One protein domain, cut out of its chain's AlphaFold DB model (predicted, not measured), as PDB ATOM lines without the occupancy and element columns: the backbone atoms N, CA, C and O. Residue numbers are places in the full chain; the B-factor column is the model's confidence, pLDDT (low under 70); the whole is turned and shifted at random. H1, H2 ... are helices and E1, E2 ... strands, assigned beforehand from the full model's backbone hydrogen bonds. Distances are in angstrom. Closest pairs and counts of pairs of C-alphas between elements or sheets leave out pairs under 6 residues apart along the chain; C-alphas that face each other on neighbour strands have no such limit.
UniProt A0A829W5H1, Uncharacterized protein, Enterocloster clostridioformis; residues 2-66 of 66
ATOM      1  N   GLU A   2     127.939 103.955 205.061       74.00
ATOM      2  CA  GLU A   2     127.862 103.807 203.593       74.00
ATOM      3  C   GLU A   2     126.542 104.311 202.988       74.00
ATOM      4  O   GLU A   2     126.553 105.063 202.021       74.00
ATOM      5  N   THR A   3     125.402 104.009 203.613       77.38
ATOM      6  CA  THR A   3     124.078 104.458 203.146       77.38
ATOM      7  C   THR A   3     123.898 105.979 203.154       77.38
ATOM      8  O   THR A   3     123.252 106.525 202.265       77.38
ATOM      9  N   LEU A   4     124.495 106.679 204.123       80.62
ATOM     10  CA  LEU A   4     124.448 108.143 204.211       80.62
ATOM     11  C   LEU A   4     125.291 108.803 203.116       80.62
ATOM     12  O   LEU A   4     124.858 109.783 202.515       80.62
ATOM     13  N   VAL A   5     126.462 108.235 202.820       83.69
ATOM     14  CA  VAL A   5     127.337 108.710 201.738       83.69
ATOM     15  C   VAL A   5     126.634 108.575 200.386       83.69
ATOM     16  O   VAL A   5     126.633 109.522 199.600       83.69
ATOM     17  N   SER A   6     125.951 107.453 200.145       80.44
ATOM     18  CA  SER A   6     125.185 107.225 198.912       80.44
ATOM     19  C   SER A   6     124.070 108.254 198.712       80.44
ATOM     20  O   SER A   6     123.894 108.767 197.608       80.44
ATOM     21  N   ILE A   7     123.343 108.606 199.777       86.81
ATOM     22  CA  ILE A   7     122.266 109.607 199.719       86.81
ATOM     23  C   ILE A   7     122.823 110.992 199.370       86.81
ATOM     24  O   ILE A   7     122.272 111.680 198.511       86.81
ATOM     25  N   ILE A   8     123.937 111.390 199.991       86.44
ATOM     26  CA  ILE A   8     124.578 112.688 199.736       86.44
ATOM     27  C   ILE A   8     125.053 112.786 198.279       86.44
ATOM     28  O   ILE A   8     124.848 113.816 197.637       86.44
ATOM     29  N   LEU A   9     125.626 111.710 197.732       86.56
ATOM     30  CA  LEU A   9     126.074 111.673 196.337       86.56
ATOM     31  C   LEU A   9     124.904 111.768 195.352       86.56
ATOM     32  O   LEU A   9     124.999 112.509 194.376       86.56
ATOM     33  N   ILE A  10     123.784 111.089 195.622       87.25
ATOM     34  CA  ILE A  10     122.580 111.164 194.779       87.25
ATOM     35  C   ILE A  10     122.009 112.587 194.777       87.25
ATOM     36  O   ILE A  10     121.716 113.134 193.714       87.25
ATOM     37  N   ILE A  11     121.885 113.216 195.949       85.69
ATOM     38  CA  ILE A  11     121.361 114.585 196.064       85.69
ATOM     39  C   ILE A  11     122.295 115.582 195.365       85.69
ATOM     40  O   ILE A  11     121.829 116.423 194.594       85.69
ATOM     41  N   GLY A  12     123.607 115.460 195.583       83.00
ATOM     42  CA  GLY A  12     124.610 116.297 194.923       83.00
ATOM     43  C   GLY A  12     124.577 116.155 193.401       83.00
ATOM     44  O   GLY A  12     124.601 117.153 192.682       83.00
ATOM     45  N   PHE A  13     124.433 114.929 192.898       83.25
ATOM     46  CA  PHE A  13     124.341 114.647 191.467       83.25
ATOM     47  C   PHE A  13     123.081 115.251 190.828       83.25
ATOM     48  O   PHE A  13     123.168 115.902 189.785       83.25
ATOM     49  N   ILE A  14     121.919 115.124 191.479       83.38
ATOM     50  CA  ILE A  14     120.664 115.741 191.012       83.38
ATOM     51  C   ILE A  14     120.788 117.269 190.976       83.38
ATOM     52  O   ILE A  14     120.299 117.904 190.039       83.38
ATOM     53  N   TYR A  15     121.440 117.868 191.975       79.50
ATOM     54  CA  TYR A  15     121.642 119.315 192.031       79.50
ATOM     55  C   TYR A  15     122.530 119.819 190.884       79.50
ATOM     56  O   TYR A  15     122.201 120.821 190.247       79.50
ATOM     57  N   ILE A  16     123.610 119.098 190.569       74.62
ATOM     58  CA  ILE A  16     124.504 119.434 189.452       74.62
ATOM     59  C   ILE A  16     123.779 119.298 188.108       74.62
ATOM     60  O   ILE A  16     123.891 120.197 187.279       74.62
ATOM     61  N   LEU A  17     122.995 118.233 187.900       72.44
ATOM     62  CA  LEU A  17     122.236 118.038 186.657       72.44
ATOM     63  C   LEU A  17     121.149 119.094 186.436       72.44
ATOM     64  O   LEU A  17     120.880 119.474 185.300       72.44
ATOM     65  N   LYS A  18     120.505 119.561 187.511       66.06
ATOM     66  CA  LYS A  18     119.484 120.615 187.431       66.06
ATOM     67  C   LYS A  18     120.070 122.010 187.287       66.06
ATOM     68  O   LYS A  18     119.326 122.934 186.960       66.06
ATOM     69  N   LYS A  19     121.366 122.192 187.544       56.34
ATOM     70  CA  LYS A  19     122.000 123.482 187.322       56.34
ATOM     71  C   LYS A  19     122.047 123.713 185.810       56.34
ATOM     72  O   LYS A  19     122.646 122.895 185.113       56.34
ATOM     73  N   PRO A  20     121.439 124.791 185.286       55.16
ATOM     74  CA  PRO A  20     121.554 125.109 183.873       55.16
ATOM     75  C   PRO A  20     123.040 125.192 183.518       55.16
ATOM     76  O   PRO A  20     123.796 125.998 184.067       55.16
ATOM     77  N   SER A  21     123.467 124.263 182.663       53.47
ATOM     78  CA  SER A  21     124.810 124.230 182.105       53.47
ATOM     79  C   SER A  21     124.869 125.351 181.082       53.47
ATOM     80  O   SER A  21     124.484 125.162 179.935       53.47
ATOM     81  N   HIS A  22     125.338 126.506 181.544       52.28
ATOM     82  CA  HIS A  22     125.532 127.725 180.769       52.28
ATOM     83  C   HIS A  22     124.226 128.446 180.408       52.28
ATOM     84  O   HIS A  22     123.310 127.880 179.813       52.28
ATOM     85  N   ASP A  23     124.171 129.735 180.751       52.84
ATOM     86  CA  ASP A  23     123.319 130.684 180.039       52.84
ATOM     87  C   ASP A  23     123.700 130.551 178.565       52.84
ATOM     88  O   ASP A  23     124.831 130.854 178.173       52.84
ATOM     89  N   ALA A  24     122.823 129.949 177.767       48.28
ATOM     90  CA  ALA A  24     123.112 129.730 176.366       48.28
ATOM     91  C   ALA A  24     123.262 131.107 175.715       48.28
ATOM     92  O   ALA A  24     122.276 131.808 175.498       48.28
ATOM     93  N   HIS A  25     124.495 131.477 175.372       57.22
ATOM     94  CA  HIS A  25     124.836 132.730 174.696       57.22
ATOM     95  C   HIS A  25     124.334 132.807 173.236       57.22
ATOM     96  O   HIS A  25     124.874 133.555 172.427       57.22
ATOM     97  N   ASN A  26     123.302 132.030 172.903       60.84
ATOM     98  CA  ASN A  26     122.705 131.897 171.581       60.84
ATOM     99  C   ASN A  26     121.238 132.331 171.609       60.84
ATOM    100  O   ASN A  26     120.390 131.727 170.945       60.84
ATOM    101  N   ARG A  27     120.905 133.352 172.404       74.25
ATOM    102  CA  ARG A  27     119.557 133.907 172.377       74.25
ATOM    103  C   ARG A  27     119.267 134.440 170.978       74.25
ATOM    104  O   ARG A  27     119.864 135.414 170.526       74.25
ATOM    105  N   LEU A  28     118.299 133.820 170.316       74.06
ATOM    106  CA  LEU A  28     117.729 134.342 169.084       74.06
ATOM    107  C   LEU A  28     116.720 135.443 169.426       74.06
ATOM    108  O   LEU A  28     116.004 135.356 170.426       74.06
ATOM    109  N   CYS A  29     116.672 136.487 168.598       80.56
ATOM    110  CA  CYS A  29     115.694 137.559 168.758       80.56
ATOM    111  C   CYS A  29     114.272 136.963 168.640       80.56
ATOM    112  O   CYS A  29     114.015 136.204 167.697       80.56
ATOM    113  N   PRO A  30     113.359 137.243 169.588       83.56
ATOM    114  CA  PRO A  30     112.020 136.671 169.585       83.56
ATOM    115  C   PRO A  30     111.210 137.126 168.357       83.56
ATOM    116  O   PRO A  30     111.446 138.212 167.817       83.56
ATOM    117  N   PRO A  31     110.219 136.331 167.916       84.69
ATOM    118  CA  PRO A  31     109.365 136.695 166.789       84.69
ATOM    119  C   PRO A  31     108.646 138.032 167.039       84.69
ATOM    120  O   PRO A  31     108.200 138.313 168.148       84.69
ATOM    121  N   GLY A  32     108.543 138.865 165.998       86.38
ATOM    122  CA  GLY A  32     107.956 140.215 166.081       86.38
ATOM    123  C   GLY A  32     108.931 141.314 166.520       86.38
ATOM    124  O   GLY A  32     108.581 142.494 166.489       86.38
ATOM    125  N   LYS A  33     110.166 140.950 166.871       90.56
ATOM    126  CA  LYS A  33     111.259 141.888 167.122       90.56
ATOM    127  C   LYS A  33     112.393 141.677 166.123       90.56
ATOM    128  O   LYS A  33     112.443 140.676 165.406       90.56
ATOM    129  N   ARG A  34     113.294 142.650 166.057       90.00
ATOM    130  CA  ARG A  34     114.569 142.557 165.347       90.00
ATOM    131  C   ARG A  34     115.694 143.034 166.252       90.00
ATOM    132  O   ARG A  34     115.475 143.801 167.184       90.00
ATOM    133  N   LEU A  35     116.897 142.577 165.941       90.19
ATOM    134  CA  LEU A  35     118.104 142.977 166.639       90.19
ATOM    135  C   LEU A  35     118.577 144.349 166.135       90.19
ATOM    136  O   LEU A  35     118.717 144.547 164.925       90.19
ATOM    137  N   ASP A  36     118.825 145.288 167.044       92.19
ATOM    138  CA  ASP A  36     119.346 146.616 166.727       92.19
ATOM    139  C   ASP A  36     120.877 146.611 166.606       92.19
ATOM    140  O   ASP A  36     121.617 146.899 167.550       92.19
ATOM    141  N   TYR A  37     121.357 146.300 165.401       89.81
ATOM    142  CA  TYR A  37     122.784 146.338 165.071       89.81
ATOM    143  C   TYR A  37     123.394 147.744 165.154       89.81
ATOM    144  O   TYR A  37     124.604 147.871 165.348       89.81
ATOM    145  N   THR A  38     122.586 148.798 165.022       92.69
ATOM    146  CA  THR A  38     123.076 150.178 165.097       92.69
ATOM    147  C   THR A  38     123.480 150.500 166.526       92.69
ATOM    148  O   THR A  38     124.605 150.942 166.761       92.69
ATOM    149  N   GLN A  39     122.612 150.200 167.497       92.44
ATOM    150  CA  GLN A  39     122.921 150.414 168.910       92.44
ATOM    151  C   GLN A  39     124.094 149.539 169.380       92.44
ATOM    152  O   GLN A  39     124.919 149.997 170.171       92.44
ATOM    153  N   MET A  40     124.234 148.317 168.856       92.31
ATOM    154  CA  MET A  40     125.423 147.485 169.097       92.31
ATOM    155  C   MET A  40     126.712 148.152 168.601       92.31
ATOM    156  O   MET A  40     127.732 148.126 169.292       92.31
ATOM    157  N   GLY A  41     126.676 148.759 167.411       94.00
ATOM    158  CA  GLY A  41     127.808 149.497 166.849       94.00
ATOM    159  C   GLY A  41     128.170 150.738 167.666       94.00
ATOM    160  O   GLY A  41     129.355 151.004 167.880       94.00
ATOM    161  N   VAL A  42     127.166 151.460 168.174       95.81
ATOM    162  CA  VAL A  42     127.352 152.605 169.082       95.81
ATOM    163  C   VAL A  42     128.008 152.159 170.386       95.81
ATOM    164  O   VAL A  42     129.021 152.727 170.781       95.81
ATOM    165  N   ASP A  43     127.495 151.106 171.022       94.88
ATOM    166  CA  ASP A  43     128.050 150.592 172.277       94.88
ATOM    167  C   ASP A  43     129.499 150.112 172.102       94.88
ATOM    168  O   ASP A  43     130.361 150.430 172.925       94.88
ATOM    169  N   ARG A  44     129.801 149.427 170.990       93.44
ATOM    170  CA  ARG A  44     131.176 149.036 170.642       93.44
ATOM    171  C   ARG A  44     132.081 150.255 170.445       93.44
ATOM    172  O   ARG A  44     133.214 150.254 170.915       93.44
ATOM    173  N   SER A  45     131.580 151.298 169.782       95.44
ATOM    174  CA  SER A  45     132.325 152.548 169.559       95.44
ATOM    175  C   SER A  45     132.556 153.328 170.857       95.44
ATOM    176  O   SER A  45     133.580 153.988 171.002       95.44
ATOM    177  N   ASN A  46     131.655 153.185 171.829       95.69
ATOM    178  CA  ASN A  46     131.776 153.747 173.175       95.69
ATOM    179  C   ASN A  46     132.707 152.933 174.096       95.69
ATOM    180  O   ASN A  46     132.811 153.236 175.283       95.69
ATOM    181  N   GLY A  47     133.386 151.907 173.571       94.31
ATOM    182  CA  GLY A  47     134.371 151.116 174.309       94.31
ATOM    183  C   GLY A  47     133.794 149.919 175.066       94.31
ATOM    184  O   GLY A  47     134.498 149.327 175.882       94.31
ATOM    185  N   MET A  48     132.539 149.535 174.809       95.50
ATOM    186  CA  MET A  48     131.965 148.321 175.391       95.50
ATOM    187  C   MET A  48     132.682 147.079 174.849       95.50
ATOM    188  O   MET A  48     132.909 146.949 173.642       95.50
ATOM    189  N   SER A  49     133.040 146.151 175.741       93.44
ATOM    190  CA  SER A  49     133.721 144.924 175.337       93.44
ATOM    191  C   SER A  49     132.781 144.005 174.555       93.44
ATOM    192  O   SER A  49     131.567 144.009 174.764       93.44
ATOM    193  N   GLN A  50     133.339 143.162 173.678       89.12
ATOM    194  CA  GLN A  50     132.534 142.188 172.934       89.12
ATOM    195  C   GLN A  50     131.726 141.285 173.874       89.12
ATOM    196  O   GLN A  50     130.560 141.016 173.611       89.12
ATOM    197  N   ARG A  51     132.319 140.889 175.007       89.31
ATOM    198  CA  ARG A  51     131.652 140.070 176.023       89.31
ATOM    199  C   ARG A  51     130.428 140.776 176.606       89.31
ATOM    200  O   ARG A  51     129.396 140.137 176.777       89.31
ATOM    201  N   ASP A  52     130.523 142.068 176.901       90.19
ATOM    202  CA  ASP A  52     129.401 142.824 177.471       90.19
ATOM    203  C   ASP A  52     128.280 143.014 176.444       90.19
ATOM    204  O   ASP A  52     127.102 142.887 176.784       90.19
ATOM    205  N   ILE A  53     128.640 143.231 175.172       91.00
ATOM    206  CA  ILE A  53     127.688 143.268 174.054       91.00
ATOM    207  C   ILE A  53     126.983 141.916 173.920       91.00
ATOM    208  O   ILE A  53     125.758 141.881 173.798       91.00
ATOM    209  N   ASP A  54     127.710 140.802 173.998       87.88
ATOM    210  CA  ASP A  54     127.131 139.459 173.914       87.88
ATOM    211  C   ASP A  54     126.193 139.190 175.098       87.88
ATOM    212  O   ASP A  54     125.086 138.687 174.909       87.88
ATOM    213  N   ILE A  55     126.571 139.576 176.319       88.69
ATOM    214  CA  ILE A  55     125.709 139.462 177.507       88.69
ATOM    215  C   ILE A  55     124.442 140.309 177.338       88.69
ATOM    216  O   ILE A  55     123.331 139.821 177.548       88.69
ATOM    217  N   LYS A  56     124.573 141.568 176.909       89.75
ATOM    218  CA  LYS A  56     123.432 142.467 176.684       89.75
ATOM    219  C   LYS A  56     122.511 141.952 175.572       89.75
ATOM    220  O   LYS A  56     121.290 141.998 175.719       89.75
ATOM    221  N   THR A  57     123.080 141.391 174.509       89.56
ATOM    222  CA  THR A  57     122.357 140.717 173.415       89.56
ATOM    223  C   THR A  57     121.575 139.514 173.923       89.56
ATOM    224  O   THR A  57     120.380 139.376 173.642       89.56
ATOM    225  N   ASN A  58     122.214 138.694 174.753       86.56
ATOM    226  CA  ASN A  58     121.598 137.529 175.376       86.56
ATOM    227  C   ASN A  58     120.536 137.870 176.426       86.56
ATOM    228  O   ASN A  58     119.707 137.027 176.736       86.56
ATOM    229  N   ASN A  59     120.477 139.116 176.890       86.50
ATOM    230  CA  ASN A  59     119.401 139.606 177.751       86.50
ATOM    231  C   ASN A  59     118.310 140.375 176.987       86.50
ATOM    232  O   ASN A  59     117.356 140.860 177.590       86.50
ATOM    233  N   GLY A  60     118.428 140.504 175.663       87.12
ATOM    234  CA  GLY A  60     117.474 141.258 174.846       87.12
ATOM    235  C   GLY A  60     117.578 142.765 174.941       87.12
ATOM    236  O   GLY A  60     116.649 143.460 174.538       87.12
ATOM    237  N   GLY A  61     118.720 143.281 175.391       89.81
ATOM    238  CA  GLY A  61     118.978 144.718 175.457       89.81
ATOM    239  C   GLY A  61     119.024 145.425 174.097       89.81
ATOM    240  O   GLY A  61     119.076 146.649 174.073       89.81
ATOM    241  N   TYR A  62     119.006 144.678 172.987       91.81
ATOM    242  CA  TYR A  62     118.995 145.199 171.613       91.81
ATOM    243  C   TYR A  62     117.747 144.786 170.821       91.81
ATOM    244  O   TYR A  62     117.708 144.934 169.603       91.81
ATOM    245  N   ASP A  63     116.733 144.231 171.478       92.00
ATOM    246  CA  ASP A  63     115.506 143.830 170.805       92.00
ATOM    247  C   ASP A  63     114.577 145.026 170.585       92.00
ATOM    248  O   ASP A  63     113.957 145.526 171.528       92.00
ATOM    249  N   ILE A  64     114.390 145.421 169.330       90.06
ATOM    250  CA  ILE A  64     113.462 146.487 168.945       90.06
ATOM    251  C   ILE A  64     112.259 145.918 168.179       90.06
ATOM    252  O   ILE A  64     112.380 144.861 167.554       90.06
ATOM    253  N   PRO A  65     111.086 146.577 168.207       89.81
ATOM    254  CA  PRO A  65     109.960 146.196 167.356       89.81
ATOM    255  C   PRO A  65     110.376 146.153 165.878       89.81
ATOM    256  O   PRO A  65     111.158 147.000 165.427       89.81
ATOM    257  N   LYS A  66     109.903 145.135 165.150       80.94
ATOM    258  CA  LYS A  66     110.118 145.034 163.701       80.94
ATOM    259  C   LYS A  66     109.263 146.046 162.946       80.94
ATOM    260  O   LYS A  66     108.072 146.175 163.298       80.94
TER     261      LYS A  66
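AT A GLANCE: This is residues 2 to 66 of the 66 residues of an uncharacterized protein of Enterocloster clostridioformis (UniProt A0A829W5H1). A long arm, residues 2 to 22 with helix H1, sticks out from a small head of helical hairpin H2 and H3 and antiparallel sheet E1 - E2. Printed are 65 residues, mostly helix, with named elements H1, E1, H2, H3, E2 in order. The whole is extended, radius of gyration of the C-alphas 19.5 A, spanning 60 by 30 by 11 A.

HOW THE PARTS SIT: Neighbour strands E1, residues 33 to 35, and E2, residues 63 to 65, are antiparallel; N 34 and O 64, 2.8 A apart, are within hydrogen-bond range. H2, residues 37 to 45, and H3, residues 50 to 58, touch as a hairpin, opposite ways at a shallow tilt of 31 degrees; their closest C-alphas, Met 40 and Ile 53, are 6.9 A apart. H1, residues 2 to 18, is apart from both. In these helices every O i to N i+4 pair is within hydrogen-bond range.

IN THESE COORDINATES: H1, 24.8 A long, begins at C-alpha 2 (127.862, 103.807, 203.593); E2 ends at C-alpha 65 (109.960, 146.196, 167.356).

THE WHOLE: The printed part has no cut. The link H1 to E1 is long. Residues 18 to 26 have pLDDT under 70.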